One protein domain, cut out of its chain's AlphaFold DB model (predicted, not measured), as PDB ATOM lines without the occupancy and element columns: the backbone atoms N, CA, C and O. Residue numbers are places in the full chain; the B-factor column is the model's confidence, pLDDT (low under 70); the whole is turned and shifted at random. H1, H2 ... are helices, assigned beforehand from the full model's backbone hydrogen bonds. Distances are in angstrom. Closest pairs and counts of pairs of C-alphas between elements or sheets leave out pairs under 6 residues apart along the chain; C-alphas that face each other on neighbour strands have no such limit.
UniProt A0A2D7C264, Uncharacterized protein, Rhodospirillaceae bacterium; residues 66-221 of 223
ATOM      1  N   ILE A  66     130.977  88.871  64.289       96.81
ATOM      2  CA  ILE A  66     130.240  88.714  63.033       96.81
ATOM      3  C   ILE A  66     131.082  87.990  61.974       96.81
ATOM      4  O   ILE A  66     130.594  87.023  61.399       96.81
ATOM      5  N   ALA A  67     132.359  88.341  61.783       98.12
ATOM      6  CA  ALA A  67     133.228  87.666  60.810       98.12
ATOM      7  C   ALA A  67     133.443  86.179  61.126       98.12
ATOM      8  O   ALA A  67     133.290  85.313  60.260       98.12
ATOM      9  N   LEU A  68     133.735  85.871  62.392       98.19
ATOM     10  CA  LEU A  68     133.854  84.498  62.876       98.19
ATOM     11  C   LEU A  68     132.520  83.758  62.743       98.19
ATOM     12  O   LEU A  68     132.498  82.611  62.306       98.19
ATOM     13  N   GLY A  69     131.407  84.421  63.069       97.00
ATOM     14  CA  GLY A  69     130.060  83.873  62.935       97.00
ATOM     15  C   GLY A  69     129.719  83.488  61.497       97.00
ATOM     16  O   GLY A  69     129.262  82.373  61.269       97.00
ATOM     17  N   PHE A  70     130.002  84.360  60.526       97.44
ATOM     18  CA  PHE A  70     129.794  84.067  59.106       97.44
ATOM     19  C   PHE A  70     130.719  82.964  58.588       97.44
ATOM     20  O   PHE A  70     130.260  82.115  57.835       97.44
ATOM     21  N   THR A  71     131.979  82.930  59.035       97.31
ATOM     22  CA  THR A  71     132.928  81.860  58.669       97.31
ATOM     23  C   THR A  71     132.471  80.501  59.212       97.31
ATOM     24  O   THR A  71     132.512  79.499  58.510       97.31
ATOM     25  N   MET A  72     131.991  80.442  60.458       96.62
ATOM     26  CA  MET A  72     131.411  79.212  61.017       96.62
ATOM     27  C   MET A  72     130.089  78.839  60.337       96.62
ATOM     28  O   MET A  72     129.834  77.662  60.089       96.62
ATOM     29  N   GLY A  73     129.268  79.844  60.026       95.81
ATOM     30  CA  GLY A  73     128.035  79.729  59.254       95.81
ATOM     31  C   GLY A  73     128.261  79.046  57.912       95.81
ATOM     32  O   GLY A  73     127.604  78.047  57.630       95.81
ATOM     33  N   SER A  74     129.271  79.504  57.165       95.75
ATOM     34  CA  SER A  74     129.628  78.955  55.855       95.75
ATOM     35  C   SER A  74     130.148  77.517  55.885       95.75
ATOM     36  O   SER A  74     130.251  76.884  54.845       95.75
ATOM     37  N   ILE A  75     130.526  77.005  57.062       94.81
ATOM     38  CA  ILE A  75     131.002  75.624  57.226       94.81
ATOM     39  C   ILE A  75     129.839  74.665  57.523       94.81
ATOM     40  O   ILE A  75     129.951  73.478  57.232       94.81
ATOM     41  N   ARG A  76     128.745  75.130  58.149       93.00
ATOM     42  CA  ARG A  76     127.716  74.226  58.709       93.00
ATOM     43  C   ARG A  76     126.257  74.573  58.424       93.00
ATOM     44  O   ARG A  76     125.434  73.673  58.523       93.00
ATOM     45  N   TRP A  77     125.921  75.834  58.160       94.06
ATOM     46  CA  TRP A  77     124.526  76.310  58.192       94.06
ATOM     47  C   TRP A  77     124.056  77.032  56.938       94.06
ATOM     48  O   TRP A  77     122.853  77.220  56.757       94.06
ATOM     49  N   PHE A  78     124.972  77.477  56.088       93.81
ATOM     50  CA  PHE A  78     124.622  78.074  54.810       93.81
ATOM     51  C   PHE A  78     125.805  78.047  53.855       93.81
ATOM     52  O   PHE A  78     126.946  78.111  54.294       93.81
ATOM     53  N   ASP A  79     125.539  78.046  52.555       91.12
ATOM     54  CA  ASP A  79     126.583  78.190  51.548       91.12
ATOM     55  C   ASP A  79     126.782  79.670  51.224       91.12
ATOM     56  O   ASP A  79     125.959  80.313  50.569       91.12
ATOM     57  N   LEU A  80     127.893  80.235  51.699       92.75
ATOM     58  CA  LEU A  80     128.290  81.599  51.367       92.75
ATOM     59  C   LEU A  80     129.474  81.570  50.409       92.75
ATOM     60  O   LEU A  80     130.515  80.990  50.709       92.75
ATOM     61  N   ASN A  81     129.338  82.257  49.273       92.69
ATOM     62  CA  ASN A  81     130.440  82.415  48.331       92.69
ATOM     63  C   ASN A  81     131.671  83.020  49.038       92.69
ATOM     64  O   ASN A  81     131.559  84.016  49.759       92.69
ATOM     65  N   ILE A  82     132.850  82.447  48.786       93.62
ATOM     66  CA  ILE A  82     134.125  82.873  49.377       93.62
ATOM     67  C   ILE A  82     134.426  84.364  49.158       93.62
ATOM     68  O   ILE A  82     135.023  85.005  50.019       93.62
ATOM     69  N   ILE A  83     133.957  84.945  48.050       95.81
ATOM     70  CA  ILE A  83     134.091  86.372  47.740       95.81
ATOM     71  C   ILE A  83     133.355  87.221  48.784       95.81
ATOM     72  O   ILE A  83     133.899  88.208  49.278       95.81
ATOM     73  N   TRP A  84     132.140  86.826  49.181       94.94
ATOM     74  CA  TRP A  84     131.389  87.531  50.224       94.94
ATOM     75  C   TRP A  84     132.064  87.402  51.585       94.94
ATOM     76  O   TRP A  84     132.160  88.386  52.318       94.94
ATOM     77  N   LEU A  85     132.584  86.213  51.902       96.38
ATOM     78  CA  LEU A  85     133.330  85.997  53.137       96.38
ATOM     79  C   LEU A  85     134.596  86.867  53.190       96.38
ATOM     80  O   LEU A  85     134.883  87.482  54.218       96.38
ATOM     81  N   PHE A  86     135.309  86.991  52.070       97.44
ATOM     82  CA  PHE A  86     136.462  87.879  51.930       97.44
ATOM     83  C   PHE A  86     136.093  89.348  52.191       97.44
ATOM     84  O   PHE A  86     136.761  90.017  52.982       97.44
ATOM     85  N   PHE A  87     134.992  89.844  51.612       97.38
ATOM     86  CA  PHE A  87     134.515  91.205  51.881       97.38
ATOM     87  C   PHE A  87     134.109  91.421  53.345       97.38
ATOM     88  O   PHE A  87     134.421  92.474  53.904       97.38
ATOM     89  N   ILE A  88     133.473  90.439  53.997       97.69
ATOM     90  CA  ILE A  88     133.147  90.508  55.433       97.69
ATOM     91  C   ILE A  88     134.419  90.693  56.271       97.69
ATOM     92  O   ILE A  88     134.455  91.543  57.166       97.69
ATOM     93  N   TRP A  89     135.483  89.948  55.963       98.31
ATOM     94  CA  TRP A  89     136.766  90.095  56.648       98.31
ATOM     95  C   TRP A  89     137.429  91.444  56.358       98.31
ATOM     96  O   TRP A  89     137.876  92.095  57.300       98.31
ATOM     97  N   ILE A  90     137.421  91.929  55.111       98.31
ATOM     98  CA  ILE A  90     137.915  93.279  54.778       98.31
ATOM     99  C   ILE A  90     137.197  94.348  55.607       98.31
ATOM    100  O   ILE A  90     137.844  95.190  56.232       98.31
ATOM    101  N   ILE A  91     135.865  94.309  55.648       97.81
ATOM    102  CA  ILE A  91     135.059  95.260  56.423       97.81
ATOM    103  C   ILE A  91     135.407  95.167  57.913       97.81
ATOM    104  O   ILE A  91     135.550  96.190  58.583       97.81
ATOM    105  N   THR A  92     135.605  93.952  58.424       98.31
ATOM    106  CA  THR A  92     136.019  93.696  59.811       98.31
ATOM    107  C   THR A  92     137.381  94.317  60.116       98.31
ATOM    108  O   THR A  92     137.522  95.005  61.129       98.31
ATOM    109  N   PHE A  93     138.362  94.161  59.224       98.12
ATOM    110  CA  PHE A  93     139.672  94.796  59.362       98.12
ATOM    111  C   PHE A  93     139.573  96.321  59.358       98.12
ATOM    112  O   PHE A  93     140.158  96.960  60.231       98.12
ATOM    113  N   PHE A  94     138.797  96.915  58.445       97.56
ATOM    114  CA  PHE A  94     138.586  98.367  58.429       97.56
ATOM    115  C   PHE A  94     137.889  98.871  59.693       97.56
ATOM    116  O   PHE A  94     138.266  99.910  60.236       97.56
ATOM    117  N   TRP A  95     136.918  98.119  60.207       97.88
ATOM    118  CA  TRP A  95     136.246  98.456  61.456       97.88
ATOM    119  C   TRP A  95     137.218  98.454  62.632       97.88
ATOM    120  O   TRP A  95     137.273  99.426  63.388       97.88
ATOM    121  N   ILE A  96     138.022  97.402  62.779       97.88
ATOM    122  CA  ILE A  96     139.034  97.320  63.838       97.88
ATOM    123  C   ILE A  96     140.077  98.427  63.665       97.88
ATOM    124  O   ILE A  96     140.425  99.093  64.639       97.88
ATOM    125  N   TYR A  97     140.519  98.688  62.433       97.00
ATOM    126  CA  TYR A  97     141.423  99.790  62.122       97.00
ATOM    127  C   TYR A  97     140.856 101.138  62.589       97.00
ATOM    128  O   TYR A  97     141.563 101.897  63.256       97.00
ATOM    129  N   PHE A  98     139.579 101.433  62.324       96.44
ATOM    130  CA  PHE A  98     138.944 102.658  62.817       96.44
ATOM    131  C   PHE A  98     138.841 102.693  64.342       96.44
ATOM    132  O   PHE A  98     139.123 103.736  64.934       96.44
ATOM    133  N   VAL A  99     138.504 101.576  64.991       95.69
ATOM    134  CA  VAL A  99     138.472 101.477  66.459       95.69
ATOM    135  C   VAL A  99     139.841 101.808  67.054       95.69
ATOM    136  O   VAL A  99     139.934 102.705  67.892       95.69
ATOM    137  N   ILE A 100     140.907 101.163  66.571       95.69
ATOM    138  CA  ILE A 100     142.280 101.381  67.052       95.69
ATOM    139  C   ILE A 100     142.741 102.812  66.751       95.69
ATOM    140  O   ILE A 100     143.295 103.485  67.618       95.69
ATOM    141  N   THR A 101     142.470 103.323  65.548       95.19
ATOM    142  CA  THR A 101     142.867 104.684  65.156       95.19
ATOM    143  C   THR A 101     142.210 105.734  66.045       95.19
ATOM    144  O   THR A 101     142.885 106.660  66.496       95.19
ATOM    145  N   LEU A 102     140.914 105.586  66.336       93.56
ATOM    146  CA  LEU A 102     140.173 106.490  67.220       93.56
ATOM    147  C   LEU A 102     140.581 106.351  68.692       93.56
ATOM    148  O   LEU A 102     140.411 107.297  69.456       93.56
ATOM    149  N   PHE A 103     141.097 105.189  69.091       92.75
ATOM    150  CA  PHE A 103     141.609 104.946  70.435       92.75
ATOM    151  C   PHE A 103     142.975 105.604  70.664       92.75
ATOM    152  O   PHE A 103     143.184 106.255  71.691       92.75
ATOM    153  N   LEU A 104     143.895 105.455  69.707       91.69
ATOM    154  CA  LEU A 104     145.250 106.003  69.803       91.69
ATOM    155  C   LEU A 104     145.275 107.523  69.599       91.69
ATOM    156  O   LEU A 104     146.056 108.219  70.245       91.69
ATOM    157  N   ASN A 105     144.401 108.052  68.739       88.06
ATOM    158  CA  ASN A 105     144.391 109.468  68.385       88.06
ATOM    159  C   ASN A 105     143.269 110.220  69.102       88.06
ATOM    160  O   ASN A 105     142.094 110.130  68.746       88.06
ATOM    161  N   LYS A 106     143.659 111.026  70.092       71.25
ATOM    162  CA  LYS A 106     142.747 111.898  70.851       71.25
ATOM    163  C   LYS A 106     142.650 113.317  70.282       71.25
ATOM    164  O   LYS A 106     141.930 114.142  70.842       71.25
ATOM    165  N   SER A 107     143.374 113.610  69.201       72.25
ATOM    166  CA  SER A 107     143.387 114.932  68.580       72.25
ATOM    167  C   SER A 107     142.037 115.271  67.942       72.25
ATOM    168  O   SER A 107     141.244 114.405  67.557       72.25
ATOM    169  N   SER A 108     141.773 116.572  67.821       73.25
ATOM    170  CA  SER A 108     140.579 117.093  67.144       73.25
ATOM    171  C   SER A 108     140.804 117.301  65.644       73.25
ATOM    172  O   SER A 108     140.052 118.040  65.010       73.25
ATOM    173  N   ASP A 109     141.813 116.647  65.065       88.12
ATOM    174  CA  ASP A 109     142.218 116.857  63.679       88.12
ATOM    175  C   ASP A 109     141.096 116.501  62.704       88.12
ATOM    176  O   ASP A 109     140.354 115.529  62.888       88.12
ATOM    177  N   ARG A 110     141.013 117.246  61.596       89.06
ATOM    178  CA  ARG A 110     140.002 117.036  60.548       89.06
ATOM    179  C   ARG A 110     139.963 115.585  60.051       89.06
ATOM    180  O   ARG A 110     138.881 115.062  59.784       89.06
ATOM    181  N   LYS A 111     141.123 114.919  59.971       91.06
ATOM    182  CA  LYS A 111     141.242 113.500  59.593       91.06
ATOM    183  C   LYS A 111     140.565 112.576  60.612       91.06
ATOM    184  O   LYS A 111     139.767 111.731  60.223       91.06
ATOM    185  N   ILE A 112     140.802 112.777  61.909       92.50
ATOM    186  CA  ILE A 112     140.196 111.970  62.983       92.50
ATOM    187  C   ILE A 112     138.683 112.192  63.055       92.50
ATOM    188  O   ILE A 112     137.916 111.243  63.228       92.50
ATOM    189  N   GLN A 113     138.221 113.428  62.846       90.81
ATOM    190  CA  GLN A 113     136.789 113.720  62.757       90.81
ATOM    191  C   GLN A 113     136.126 113.040  61.550       90.81
ATOM    192  O   GLN A 113     134.993 112.569  61.656       90.81
ATOM    193  N   LEU A 114     136.817 112.967  60.405       93.88
ATOM    194  CA  LEU A 114     136.341 112.218  59.243       93.88
ATOM    195  C   LEU A 114     136.236 110.724  59.562       93.88
ATOM    196  O   LEU A 114     135.163 110.162  59.368       93.88
ATOM    197  N   ILE A 115     137.285 110.115  60.124       94.75
ATOM    198  CA  ILE A 115     137.276 108.698  60.532       94.75
ATOM    199  C   ILE A 115     136.118 108.418  61.492       94.75
ATOM    200  O   ILE A 115     135.396 107.445  61.312       94.75
ATOM    201  N   ARG A 116     135.868 109.300  62.466       93.44
ATOM    202  CA  ARG A 116     134.748 109.157  63.410       93.44
ATOM    203  C   ARG A 116     133.382 109.160  62.717       93.44
ATOM    204  O   ARG A 116     132.492 108.425  63.137       93.44
ATOM    205  N   ARG A 117     133.200 109.988  61.682       94.38
ATOM    206  CA  ARG A 117     131.962 110.010  60.884       94.38
ATOM    207  C   ARG A 117     131.829 108.752  60.031       94.38
ATOM    208  O   ARG A 117     130.756 108.165  60.015       94.38
ATOM    209  N   VAL A 118     132.911 108.329  59.378       96.75
ATOM    210  CA  VAL A 118     132.932 107.119  58.543       96.75
ATOM    211  C   VAL A 118     132.670 105.864  59.381       96.75
ATOM    212  O   VAL A 118     131.802 105.085  59.004       96.75
ATOM    213  N   ASP A 119     133.318 105.705  60.541       96.31
ATOM    214  CA  ASP A 119     133.056 104.606  61.490       96.31
ATOM    215  C   ASP A 119     131.576 104.553  61.882       96.31
ATOM    216  O   ASP A 119     130.954 103.494  61.819       96.31
ATOM    217  N   LEU A 120     130.976 105.697  62.229       96.12
ATOM    218  CA  LEU A 120     129.567 105.743  62.612       96.12
ATOM    219  C   LEU A 120     128.630 105.386  61.449       96.12
ATOM    220  O   LEU A 120     127.701 104.606  61.644       96.12
ATOM    221  N   SER A 121     128.867 105.928  60.252       97.38
ATOM    222  CA  SER A 121     128.067 105.607  59.064       97.38
ATOM    223  C   SER A 121     128.181 104.130  58.692       97.38
ATOM    224  O   SER A 121     127.178 103.483  58.410       97.38
ATOM    225  N   MET A 122     129.389 103.573  58.751       97.25
ATOM    226  CA  MET A 122     129.645 102.164  58.476       97.25
ATOM    227  C   MET A 122     128.910 101.252  59.470       97.25
ATOM    228  O   MET A 122     128.294 100.277  59.050       97.25
ATOM    229  N   ARG A 123     128.886 101.595  60.769       97.56
ATOM    230  CA  ARG A 123     128.095 100.863  61.780       97.56
ATOM    231  C   ARG A 123     126.609 100.836  61.440       97.56
ATOM    232  O   ARG A 123     125.994  99.779  61.536       97.56
ATOM    233  N   TRP A 124     126.047 101.979  61.039       98.25
ATOM    234  CA  TRP A 124     124.651 102.069  60.604       98.25
ATOM    235  C   TRP A 124     124.377 101.186  59.391       98.25
ATOM    236  O   TRP A 124     123.450 100.383  59.430       98.25
ATOM    237  N   ILE A 125     125.203 101.304  58.348       98.25
ATOM    238  CA  ILE A 125     125.058 100.525  57.115       98.25
ATOM    239  C   ILE A 125     125.087  99.030  57.437       98.25
ATOM    240  O   ILE A 125     124.158  98.317  57.081       98.25
ATOM    241  N   ILE A 126     126.091  98.563  58.182       97.88
ATOM    242  CA  ILE A 126     126.241  97.138  58.499       97.88
ATOM    243  C   ILE A 126     125.092  96.636  59.378       97.88
ATOM    244  O   ILE A 126     124.542  95.572  59.101       97.88
ATOM    245  N   ALA A 127     124.687  97.386  60.408       98.38
ATOM    246  CA  ALA A 127     123.571  96.990  61.264       98.38
ATOM    247  C   ALA A 127     122.261  96.867  60.470       98.38
ATOM    248  O   ALA A 127     121.529  95.891  60.639       98.38
ATOM    249  N   ILE A 128     121.986  97.812  59.566       98.69
ATOM    250  CA  ILE A 128     120.809  97.773  58.689       98.69
ATOM    251  C   ILE A 128     120.907  96.595  57.713       98.69
ATOM    252  O   ILE A 128     119.956  95.822  57.610       98.69
ATOM    253  N   SER A 129     122.051  96.392  57.055       97.75
ATOM    254  CA  SER A 129     122.256  95.275  56.123       97.75
ATOM    255  C   SER A 129     122.059  93.914  56.793       97.75
ATOM    256  O   SER A 129     121.323  93.081  56.270       97.75
ATOM    257  N   ILE A 130     122.648  93.693  57.974       97.88
ATOM    258  CA  ILE A 130     122.472  92.438  58.720       97.88
ATOM    259  C   ILE A 130     121.026  92.271  59.192       97.88
ATOM    260  O   ILE A 130     120.502  91.163  59.140       97.88
ATOM    261  N   THR A 131     120.351  93.356  59.582       98.56
ATOM    262  CA  THR A 131     118.921  93.315  59.926       98.56
ATOM    263  C   THR A 131     118.081  92.851  58.735       98.56
ATOM    264  O   THR A 131     117.254  91.959  58.891       98.56
ATOM    265  N   ILE A 132     118.326  93.395  57.539       98.25
ATOM    266  CA  ILE A 132     117.618  92.997  56.314       98.25
ATOM    267  C   ILE A 132     117.881  91.519  55.992       98.25
ATOM    268  O   ILE A 132     116.935  90.777  55.745       98.25
ATOM    269  N   ILE A 133     119.139  91.069  56.054       96.31
ATOM    270  CA  ILE A 133     119.513  89.663  55.807       96.31
ATOM    271  C   ILE A 133     118.844  88.721  56.819       96.31
ATOM    272  O   ILE A 133     118.334  87.662  56.443       96.31
ATOM    273  N   ALA A 134     118.824  89.100  58.097       97.50
ATOM    274  CA  ALA A 134     118.199  88.319  59.155       97.50
ATOM    275  C   ALA A 134     116.681  88.212  58.952       97.50
ATOM    276  O   ALA A 134     116.133  87.112  59.004       97.50
ATOM    277  N   LEU A 135     116.008  89.327  58.652       98.12
ATOM    278  CA  LEU A 135     114.571  89.341  58.369       98.12
ATOM    279  C   LEU A 135     114.230  88.538  57.110       98.12
ATOM    280  O   LEU A 135     113.273  87.768  57.133       98.12
ATOM    281  N   ALA A 136     115.019  88.646  56.039       97.44
ATOM    282  CA  ALA A 136     114.837  87.822  54.845       97.44
ATOM    283  C   ALA A 136     114.958  86.324  55.175       97.44
ATOM    284  O   ALA A 136     114.117  85.535  54.750       97.44
ATOM    285  N   SER A 137     115.943  85.941  55.996       96.31
ATOM    286  CA  SER A 137     116.157  84.546  56.422       96.31
ATOM    287  C   SER A 137     114.998  84.022  57.277       96.31
ATOM    288  O   SER A 137     114.515  82.919  57.048       96.31
ATOM    289  N   LEU A 138     114.461  84.837  58.194       96.06
ATOM    290  CA  LEU A 138     113.276  84.477  58.989       96.06
ATOM    291  C   LEU A 138     112.019  84.244  58.132       96.06
ATOM    292  O   LEU A 138     111.148  83.474  58.534       96.06
ATOM    293  N   ASN A 139     111.942  84.882  56.961       95.75
ATOM    294  CA  ASN A 139     110.861  84.716  55.986       95.75
ATOM    295  C   ASN A 139     111.185  83.680  54.887       95.75
ATOM    296  O   ASN A 139     110.449  83.590  53.910       95.75
ATOM    297  N   GLY A 140     112.276  82.914  55.018       92.94
ATOM    298  CA  GLY A 140     112.654  81.860  54.064       92.94
ATOM    299  C   GLY A 140     113.273  82.352  52.749       92.94
ATOM    300  O   GLY A 140     113.394  81.579  51.807       92.94
ATOM    301  N   MET A 141     113.665  83.627  52.667       91.69
ATOM    302  CA  MET A 141     114.263  84.255  51.474       91.69
ATOM    303  C   MET A 141     115.733  84.656  51.673       91.69
ATOM    304  O   MET A 141     116.301  85.376  50.853       91.69
ATOM    305  N   GLY A 142     116.330  84.295  52.807       89.12
ATOM    306  CA  GLY A 142     117.666  84.746  53.184       89.12
ATOM    307  C   GLY A 142     118.751  83.696  52.998       89.12
ATOM    308  O   GLY A 142     118.584  82.711  52.287       89.12
ATOM    309  N   ILE A 143     119.888  83.927  53.651       91.38
ATOM    310  CA  ILE A 143     121.085  83.096  53.484       91.38
ATOM    311  C   ILE A 143     120.986  81.749  54.205       91.38
ATOM    312  O   ILE A 143     121.746  80.849  53.888       91.38
ATOM    313  N   THR A 144     120.093  81.607  55.184       92.81
ATOM    314  CA  THR A 144     119.953  80.393  55.995       92.81
ATOM    315  C   THR A 144     118.485  80.078  56.249       92.81
ATOM    316  O   THR A 144     117.669  80.990  56.396       92.81
ATOM    317  N   ASN A 145     118.169  78.784  56.334       91.81
ATOM    318  CA  ASN A 145     116.849  78.286  56.725       91.81
ATOM    319  C   ASN A 145     116.725  78.100  58.249       91.81
ATOM    320  O   ASN A 145     115.619  77.955  58.769       91.81
ATOM    321  N   ASP A 146     117.848  78.127  58.971       94.62
ATOM    322  CA  ASP A 146     117.893  78.019  60.423       94.62
ATOM    323  C   ASP A 146     117.379  79.306  61.078       94.62
ATOM    324  O   ASP A 146     118.070  80.332  61.150       94.62
ATOM    325  N   LYS A 147     116.156  79.254  61.608       95.56
ATOM    326  CA  LYS A 147     115.517  80.414  62.236       95.56
ATOM    327  C   LYS A 147     116.285  80.891  63.470       95.56
ATOM    328  O   LYS A 147     116.420  82.103  63.647       95.56
ATOM    329  N   TRP A 148     116.840  79.992  64.293       96.75
ATOM    330  CA  TRP A 148     117.688  80.378  65.430       96.75
ATOM    331  C   TRP A 148     118.911  81.201  64.999       96.75
ATOM    332  O   TRP A 148     119.294  82.153  65.686       96.75
ATOM    333  N   LEU A 149     119.511  80.882  63.847       96.81
ATOM    334  CA  LEU A 149     120.685  81.583  63.335       96.81
ATOM    335  C   LEU A 149     120.303  82.966  62.808       96.81
ATOM    336  O   LEU A 149     120.962  83.956  63.133       96.81
ATOM    337  N   ALA A 150     119.190  83.053  62.077       97.25
ATOM    338  CA  ALA A 150     118.627  84.323  61.634       97.25
ATOM    339  C   ALA A 150     118.258  85.235  62.821       97.25
ATOM    340  O   ALA A 150     118.615  86.415  62.835       97.25
ATOM    341  N   ALA A 151     117.635  84.688  63.871       97.75
ATOM    342  CA  ALA A 151     117.348  85.421  65.104       97.75
ATOM    343  C   ALA A 151     118.633  85.919  65.786       97.75
ATOM    344  O   ALA A 151     118.689  87.059  66.248       97.75
ATOM    345  N   LYS A 152     119.701  85.111  65.800       97.25
ATOM    346  CA  LYS A 152     120.999  85.510  66.360       97.25
ATOM    347  C   LYS A 152     121.636  86.673  65.589       97.25
ATOM    348  O   LYS A 152     122.196  87.572  66.216       97.25
ATOM    349  N   LEU A 153     121.513  86.699  64.258       97.75
ATOM    350  CA  LEU A 153     121.956  87.830  63.430       97.75
ATOM    351  C   LEU A 153     121.164  89.109  63.734       97.75
ATOM    352  O   LEU A 153     121.760  90.180  63.859       97.75
ATOM    353  N   LEU A 154     119.845  88.996  63.915       98.12
ATOM    354  CA  LEU A 154     118.984  90.124  64.283       98.12
ATOM    355  C   LEU A 154     119.321  90.677  65.676       98.12
ATOM    356  O   LEU A 154     119.376  91.887  65.886       98.12
ATOM    357  N   ILE A 155     119.597  89.794  66.636       98.31
ATOM    358  CA  ILE A 155     120.050  90.191  67.971       98.31
ATOM    359  C   ILE A 155     121.401  90.906  67.880       98.31
ATOM    360  O   ILE A 155     121.580  91.953  68.500       98.31
ATOM    361  N   TRP A 156     122.341  90.392  67.079       98.19
ATOM    362  CA  TRP A 156     123.627  91.057  66.879       98.19
ATOM    363  C   TRP A 156     123.449  92.469  66.304       98.19
ATOM    364  O   TRP A 156     124.020  93.410  66.856       98.19
ATOM    365  N   SER A 157     122.617  92.674  65.275       98.44
ATOM    366  CA  SER A 157     122.390  94.024  64.737       98.44
ATOM    367  C   SER A 157     121.725  94.956  65.757       98.44
ATOM    368  O   SER A 157     122.123  96.119  65.872       98.44
ATOM    369  N   ALA A 158     120.806  94.442  66.582       98.62
ATOM    370  CA  ALA A 158     120.229  95.182  67.701       98.62
ATOM    371  C   ALA A 158     121.297  95.654  68.706       98.62
ATOM    372  O   ALA A 158     121.256  96.808  69.137       98.62
ATOM    373  N   THR A 159     122.314  94.834  69.018       98.38
ATOM    374  CA  THR A 159     123.431  95.274  69.882       98.38
ATOM    375  C   THR A 159     124.221  96.431  69.267       98.38
ATOM    376  O   THR A 159     124.640  97.341  69.987       98.38
ATOM    377  N   VAL A 160     124.386  96.453  67.938       98.25
ATOM    378  CA  VAL A 160     125.052  97.559  67.237       98.25
ATOM    379  C   VAL A 160     124.216  98.835  67.339       98.25
ATOM    380  O   VAL A 160     124.776  99.893  67.635       98.25
ATOM    381  N   PHE A 161     122.889  98.756  67.186       98.62
ATOM    382  CA  PHE A 161     122.002  99.907  67.399       98.62
ATOM    383  C   PHE A 161     122.062 100.428  68.839       98.62
ATOM    384  O   PHE A 161     122.167 101.639  69.040       98.62
ATOM    385  N   CYS A 162     122.102  99.549  69.845       98.19
ATOM    386  CA  CYS A 162     122.336  99.959  71.231       98.19
ATOM    387  C   CYS A 162     123.701 100.652  71.400       98.19
ATOM    388  O   CYS A 162     123.791 101.697  72.045       98.19
ATOM    389  N   GLY A 163     124.758 100.127  70.774       96.81
ATOM    390  CA  GLY A 163     126.092 100.736  70.779       96.81
ATOM    391  C   GLY A 163     126.164 102.083  70.049       96.81
ATOM    392  O   GLY A 163     127.005 102.926  70.362       96.81
ATOM    393  N   ILE A 164     125.283 102.320  69.078       97.31
ATOM    394  CA  ILE A 164     125.106 103.628  68.445       97.31
ATOM    395  C   ILE A 164     124.351 104.569  69.391       97.31
ATOM    396  O   ILE A 164     124.797 105.696  69.611       97.31
ATOM    397  N   ALA A 165     123.250 104.112  69.993       97.38
ATOM    398  CA  ALA A 165     122.461 104.891  70.944       97.38
ATOM    399  C   ALA A 165     123.313 105.376  72.129       97.38
ATOM    400  O   ALA A 165     123.276 106.562  72.459       97.38
ATOM    401  N   SER A 166     124.162 104.508  72.694       95.19
ATOM    402  CA  SER A 166     125.061 104.858  73.803       95.19
ATOM    403  C   SER A 166     126.033 105.998  73.455       95.19
ATOM    404  O   SER A 166     126.361 106.832  74.301       95.19
ATOM    405  N   ARG A 167     126.454 106.116  72.188       93.00
ATOM    406  CA  ARG A 167     127.306 107.228  71.725       93.00
ATOM    407  C   ARG A 167     126.566 108.555  71.702       93.00
ATOM    408  O   ARG A 167     127.180 109.588  71.964       93.00
ATOM    409  N   TYR A 168     125.277 108.552  71.370       93.38
ATOM    410  CA  TYR A 168     124.466 109.768  71.383       93.38
ATOM    411  C   TYR A 168     124.176 110.224  72.812       93.38
ATOM    412  O   TYR A 168     124.347 111.407  73.115       93.38
ATOM    413  N   THR A 169     123.823 109.297  73.705       93.81
ATOM    414  CA  THR A 169     123.503 109.603  75.109       93.81
ATOM    415  C   THR A 169     124.719 110.104  75.898       93.81
ATOM    416  O   THR A 169     124.564 110.915  76.812       93.81
ATOM    417  N   MET A 170     125.932 109.703  75.498       91.50
ATOM    418  CA  MET A 170     127.196 110.161  76.090       91.50
ATOM    419  C   MET A 170     127.716 111.505  75.558       91.50
ATOM    420  O   MET A 170     128.691 112.023  76.094       91.50
ATOM    421  N   ARG A 171     127.102 112.128  74.541       90.69
ATOM    422  CA  ARG A 171     127.595 113.422  74.016       90.69
ATOM    423  C   ARG A 171     127.671 114.538  75.071       90.69
ATOM    424  O   ARG A 171     128.690 115.231  75.092       90.69
ATOM    425  N   PRO A 172     126.666 114.732  75.952       92.38
ATOM    426  CA  PRO A 172     126.738 115.777  76.974       92.38
ATOM    427  C   PRO A 172     127.789 115.476  78.051       92.38
ATOM    428  O   PRO A 172     128.382 116.406  78.594       92.38
ATOM    429  N   PHE A 173     128.075 114.191  78.304       92.44
ATOM    430  CA  PHE A 173     129.048 113.749  79.303       92.44
ATOM    431  C   PHE A 173     130.425 114.374  79.068       92.44
ATOM    432  O   PHE A 173     130.994 114.957  79.985       92.44
ATOM    433  N   SER A 174     130.948 114.300  77.840       88.38
ATOM    434  CA  SER A 174     132.307 114.767  77.533       88.38
ATOM    435  C   SER A 174     132.498 116.260  77.800       88.38
ATOM    436  O   SER A 174     133.568 116.667  78.248       88.38
ATOM    437  N   ARG A 175     131.462 117.075  77.552       89.50
ATOM    438  CA  ARG A 175     131.514 118.528  77.768       89.50
ATOM    439  C   ARG A 175     131.540 118.867  79.257       89.50
ATOM    440  O   ARG A 175     132.434 119.585  79.690       89.50
ATOM    441  N   SER A 176     130.615 118.313  80.039       92.88
ATOM    442  CA  SER A 176     130.580 118.549  81.490       92.88
ATOM    443  C   SER A 176     131.779 117.937  82.211       92.88
ATOM    444  O   SER A 176     132.299 118.528  83.152       92.88
ATOM    445  N   PHE A 177     132.284 116.794  81.738       92.94
ATOM    446  CA  PHE A 177     133.520 116.216  82.259       92.94
ATOM    447  C   PHE A 177     134.714 117.154  82.039       92.94
ATOM    448  O   PHE A 177     135.454 117.422  82.983       92.94
ATOM    449  N   ALA A 178     134.878 117.711  80.833       92.12
ATOM    450  CA  ALA A 178     135.942 118.676  80.555       92.12
ATOM    451  C   ALA A 178     135.845 119.922  81.455       92.12
ATOM    452  O   ALA A 178     136.853 120.333  82.028       92.12
ATOM    453  N   ASN A 179     134.638 120.462  81.655       93.00
ATOM    454  CA  ASN A 179     134.416 121.598  82.554       93.00
ATOM    455  C   ASN A 179     134.859 121.298  83.992       93.00
ATOM    456  O   ASN A 179     135.561 122.113  84.586       93.00
ATOM    457  N   ILE A 180     134.505 120.129  84.537       93.19
ATOM    458  CA  ILE A 180     134.908 119.723  85.894       93.19
ATOM    459  C   ILE A 180     136.430 119.583  86.004       93.19
ATOM    460  O   ILE A 180     137.036 119.986  87.001       93.19
ATOM    461  N   MET A 181     137.072 119.038  84.969       93.19
ATOM    462  CA  MET A 181     138.526 118.881  84.943       93.19
ATOM    463  C   MET A 181     139.259 120.228  84.882       93.19
ATOM    464  O   MET A 181     140.313 120.371  85.507       93.19
ATOM    465  N   SER A 182     138.700 121.232  84.204       93.38
ATOM    466  CA  SER A 182     139.271 122.582  84.137       93.38
ATOM    467  C   SER A 182     138.944 123.411  85.383       93.38
ATOM    468  O   SER A 182     139.850 123.807  86.113       93.38
ATOM    469  N   ASN A 183     137.658 123.591  85.684       91.69
ATOM    470  CA  ASN A 183     137.156 124.605  86.618       91.69
ATOM    471  C   ASN A 183     136.822 124.054  88.015       91.69
ATOM    472  O   ASN A 183     136.500 124.825  88.912       91.69
ATOM    473  N   GLY A 184     136.907 122.735  88.211       89.81
ATOM    474  CA  GLY A 184     136.452 122.084  89.437       89.81
ATOM    475  C   GLY A 184     134.963 121.741  89.402       89.81
ATOM    476  O   GLY A 184     134.261 121.964  88.416       89.81
ATOM    477  N   GLU A 185     134.484 121.121  90.475       90.81
ATOM    478  CA  GLU A 185     133.103 120.646  90.548       90.81
ATOM    479  C   GLU A 185     132.109 121.795  90.688       90.81
ATOM    480  O   GLU A 185     132.269 122.675  91.529       90.81
ATOM    481  N   ASN A 186     131.027 121.731  89.913       92.50
ATOM    482  CA  ASN A 186     129.834 122.529  90.153       92.50
ATOM    483  C   ASN A 186     128.578 121.636  90.089       92.50
ATOM    484  O   ASN A 186     128.596 120.587  89.429       92.50
ATOM    485  N   PRO A 187     127.478 122.021  90.767       92.62
ATOM    486  CA  PRO A 187     126.276 121.189  90.843       92.62
ATOM    487  C   PRO A 187     125.646 120.876  89.479       92.62
ATOM    488  O   PRO A 187     125.124 119.779  89.276       92.62
ATOM    489  N   GLN A 188     125.715 121.816  88.532       94.56
ATOM    490  CA  GLN A 188     125.096 121.684  87.215       94.56
ATOM    491  C   GLN A 188     125.811 120.639  86.349       94.56
ATOM    492  O   GLN A 188     125.164 119.741  85.804       94.56
ATOM    493  N   ASP A 189     127.139 120.706  86.256       93.69
ATOM    494  CA  ASP A 189     127.940 119.744  85.501       93.69
ATOM    495  C   ASP A 189     127.887 118.355  86.140       93.69
ATOM    496  O   ASP A 189     127.756 117.364  85.422       93.69
ATOM    497  N   LEU A 190     127.894 118.257  87.476       92.75
ATOM    498  CA  LEU A 190     127.709 116.978  88.173       92.75
ATOM    499  C   LEU A 190     126.349 116.344  87.855       92.75
ATOM    500  O   LEU A 190     126.270 115.132  87.638       92.75
ATOM    501  N   TYR A 191     125.279 117.142  87.805       94.56
ATOM    502  CA  TYR A 191     123.954 116.657  87.425       94.56
ATOM    503  C   TYR A 191     123.924 116.146  85.978       94.56
ATOM    504  O   TYR A 191     123.441 115.038  85.738       94.56
ATOM    505  N   ILE A 192     124.477 116.904  85.023       94.88
ATOM    506  CA  ILE A 192     124.546 116.494  83.609       94.88
ATOM    507  C   ILE A 192     125.343 115.197  83.468       94.88
ATOM    508  O   ILE A 192     124.899 114.264  82.799       94.88
ATOM    509  N   LEU A 193     126.487 115.111  84.140       93.50
ATOM    510  CA  LEU A 193     127.387 113.968  84.094       93.50
ATOM    511  C   LEU A 193     126.700 112.701  84.636       93.50
ATOM    512  O   LEU A 193     126.724 111.656  83.979       93.50
ATOM    513  N   LYS A 194     125.988 112.809  85.768       94.31
ATOM    514  CA  LYS A 194     125.145 111.729  86.309       94.31
ATOM    515  C   LYS A 194     124.024 111.349  85.343       94.31
ATOM    516  O   LYS A 194     123.879 110.175  85.011       94.31
ATOM    517  N   LYS A 195     123.245 112.325  84.868       95.38
ATOM    518  CA  LYS A 195     122.105 112.102  83.965       95.38
ATOM    519  C   LYS A 195     122.533 111.392  82.681       95.38
ATOM    520  O   LYS A 195     121.921 110.393  82.308       95.38
ATOM    521  N   SER A 196     123.597 111.865  82.032       95.06
ATOM    522  CA  SER A 196     124.156 111.228  80.836       95.06
ATOM    523  C   SER A 196     124.570 109.790  81.097       95.06
ATOM    524  O   SER A 196     124.291 108.926  80.265       95.06
ATOM    525  N   LEU A 197     125.177 109.505  82.254       94.25
ATOM    526  CA  LEU A 197     125.533 108.135  82.589       94.25
ATOM    527  C   LEU A 197     124.292 107.252  82.755       94.25
ATOM    528  O   LEU A 197     124.223 106.199  82.129       94.25
ATOM    529  N   TYR A 198     123.307 107.668  83.555       94.62
ATOM    530  CA  TYR A 198     122.103 106.865  83.797       94.62
ATOM    531  C   TYR A 198     121.334 106.555  82.512       94.62
ATOM    532  O   TYR A 198     120.934 105.413  82.310       94.62
ATOM    533  N   ILE A 199     121.194 107.533  81.615       96.12
ATOM    534  CA  ILE A 199     120.549 107.313  80.315       96.12
ATOM    535  C   ILE A 199     121.372 106.335  79.466       96.12
ATOM    536  O   ILE A 199     120.808 105.447  78.836       96.12
ATOM    537  N   THR A 200     122.704 106.442  79.486       95.94
ATOM    538  CA  THR A 200     123.602 105.542  78.738       95.94
ATOM    539  C   THR A 200     123.583 104.107  79.268       95.94
ATOM    540  O   THR A 200     123.815 103.169  78.509       95.94
ATOM    541  N   ARG A 201     123.252 103.889  80.545       95.56
ATOM    542  CA  ARG A 201     123.118 102.531  81.093       95.56
ATOM    543  C   ARG A 201     122.004 101.732  80.423       95.56
ATOM    544  O   ARG A 201     122.147 100.522  80.318       95.56
ATOM    545  N   ILE A 202     120.945 102.381  79.937       96.75
ATOM    546  CA  ILE A 202     119.814 101.707  79.282       96.75
ATOM    547  C   ILE A 202     120.277 100.906  78.049       96.75
ATOM    548  O   ILE A 202     120.094  99.688  78.047       96.75
ATOM    549  N   PRO A 203     120.928 101.506  77.029       97.44
ATOM    550  CA  PRO A 203     121.435 100.732  75.901       97.44
ATOM    551  C   PRO A 203     122.530  99.733  76.296       97.44
ATOM    552  O   PRO A 203     122.598  98.678  75.679       97.44
ATOM    553  N   ILE A 204     123.357 100.006  77.317       96.56
ATOM    554  CA  ILE A 204     124.386  99.049  77.775       96.56
ATOM    555  C   ILE A 204     123.744  97.786  78.366       96.56
ATOM    556  O   ILE A 204     124.106  96.677  77.985       96.56
ATOM    557  N   LEU A 205     122.753  97.935  79.247       97.38
ATOM    558  CA  LEU A 205     122.007  96.797  79.794       97.38
ATOM    559  C   LEU A 205     121.239  96.055  78.692       97.38
ATOM    560  O   LEU A 205     121.167  94.828  78.716       97.38
ATOM    561  N   GLY A 206     120.736  96.787  77.691       98.06
ATOM    562  CA  GLY A 206     120.180  96.206  76.469       98.06
ATOM    563  C   GLY A 206     121.186  95.322  75.728       98.06
ATOM    564  O   GLY A 206     120.850  94.193  75.383       98.06
ATOM    565  N   ILE A 207     122.433  95.778  75.547       97.31
ATOM    566  CA  ILE A 207     123.510  94.968  74.950       97.31
ATOM    567  C   ILE A 207     123.724  93.689  75.758       97.31
ATOM    568  O   ILE A 207     123.785  92.622  75.163       97.31
ATOM    569  N   TRP A 208     123.801  93.758  77.086       96.81
ATOM    570  CA  TRP A 208     124.053  92.568  77.911       96.81
ATOM    571  C   TRP A 208     122.936  91.541  77.809       96.81
ATOM    572  O   TRP A 208     123.208  90.355  77.626       96.81
ATOM    573  N   PHE A 209     121.686  92.001  77.874       98.19
ATOM    574  CA  PHE A 209     120.526  91.142  77.679       98.19
ATOM    575  C   PHE A 209     120.561  90.479  76.296       98.19
ATOM    576  O   PHE A 209     120.497  89.255  76.196       98.19
ATOM    577  N   LEU A 210     120.755  91.270  75.237       98.31
ATOM    578  CA  LEU A 210     120.819  90.786  73.857       98.31
ATOM    579  C   LEU A 210     121.973  89.795  73.646       98.31
ATOM    580  O   LEU A 210     121.770  88.730  73.074       98.31
ATOM    581  N   VAL A 211     123.172  90.100  74.139       96.50
ATOM    582  CA  VAL A 211     124.341  89.213  74.046       96.50
ATOM    583  C   VAL A 211     124.085  87.906  74.804       96.50
ATOM    584  O   VAL A 211     124.363  86.834  74.268       96.50
ATOM    585  N   GLY A 212     123.475  87.966  75.992       97.06
ATOM    586  CA  GLY A 212     123.027  86.784  76.735       97.06
ATOM    587  C   GLY A 212     122.038  85.927  75.938       97.06
ATOM    588  O   GLY A 212     122.244  84.721  75.799       97.06
ATOM    589  N   CYS A 213     121.020  86.547  75.331       97.88
ATOM    590  CA  CYS A 213     120.072  85.865  74.448       97.88
ATOM    591  C   CYS A 213     120.758  85.243  73.221       97.88
ATOM    592  O   CYS A 213     120.471  84.097  72.882       97.88
ATOM    593  N   ALA A 214     121.693  85.946  72.572       97.00
ATOM    594  CA  ALA A 214     122.457  85.414  71.440       97.00
ATOM    595  C   ALA A 214     123.317  84.202  71.836       97.00
ATOM    596  O   ALA A 214     123.463  83.264  71.046       97.00
ATOM    597  N   GLY A 215     123.880  84.218  73.048       96.31
ATOM    598  CA  GLY A 215     124.586  83.083  73.639       96.31
ATOM    599  C   GLY A 215     123.654  81.890  73.845       96.31
ATOM    600  O   GLY A 215     123.916  80.816  73.308       96.31
ATOM    601  N   ALA A 216     122.532  82.099  74.538       97.12
ATOM    602  CA  ALA A 216     121.531  81.068  74.811       97.12
ATOM    603  C   ALA A 216     120.979  80.430  73.523       97.12
ATOM    604  O   ALA A 216     121.005  79.209  73.375       97.12
ATOM    605  N   ILE A 217     120.574  81.246  72.547       96.69
ATOM    606  CA  ILE A 217     120.083  80.778  71.241       96.69
ATOM    607  C   ILE A 217     121.173  80.008  70.487       96.69
ATOM    608  O   ILE A 217     120.887  78.984  69.877       96.69
ATOM    609  N   GLY A 218     122.430  80.458  70.552       94.88
ATOM    610  CA  GLY A 218     123.546  79.759  69.915       94.88
ATOM    611  C   GLY A 218     123.852  78.384  70.518       94.88
ATOM    612  O   GLY A 218     124.300  77.498  69.792       94.88
ATOM    613  N   VAL A 219     123.616  78.212  71.822       95.38
ATOM    614  CA  VAL A 219     123.820  76.941  72.532       95.38
ATOM    615  C   VAL A 219     122.637  76.002  72.318       95.38
ATOM    616  O   VAL A 219     122.840  74.849  71.946       95.38
ATOM    617  N   TRP A 220     121.413  76.483  72.540       96.50
ATOM    618  CA  TRP A 220     120.218  75.638  72.560       96.50
ATOM    619  C   TRP A 220     119.613  75.388  71.184       96.50
ATOM    620  O   TRP A 220     118.989  74.350  71.002       96.50
ATOM    621  N   LYS A 221     119.782  76.320  70.236       94.12
ATOM    622  CA  LYS A 221     119.197  76.270  68.882       94.12
ATOM    623  C   LYS A 221     117.726  75.811  68.884       94.12
ATOM    624  O   LYS A 221     117.401  74.787  68.292       94.12
TER     625      LYS A 221
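Overview. This is residues 66 to 221 of the 223 residues of an uncharacterized protein of Rhodospirillaceae bacterium (UniProt A0A2D7C264). Long helices H2, H3, H4 and H6 fold back on each other in turn, with H1 packed on H2 and H5 on H6. Residues 103 to 111 stick out. The printed part has 156 residues with six named helices, class all helix, and is loose: radius of gyration of the C-alphas 19.0 A, spans 59 by 33 by 21 A.

Along the chain. H1 is residues 66 to 76, C-alpha 66 at (130.240, 88.714, 63.033); H2 82 to 104; H3 110 to 138; H4 147 to 169; H5 171 to 183; H6 187 to 220, 49.5 A, C-alpha 220 at (120.218, 75.638, 72.560).

Arrangement. In hairpin H1 and H2 the closest C-alphas, 67 and 89, are 6.0 A apart; in hairpin H3 and H4, 127 and 157, 4.7 A. H4 and H6 touch, closest C-alphas 162 and 203, 4.8 A. Every O i to N i+4 pair of H2 and H3 is within hydrogen-bond range.

Size, cuts and confidence. The printed part has no cut, and no printed residue is under 70.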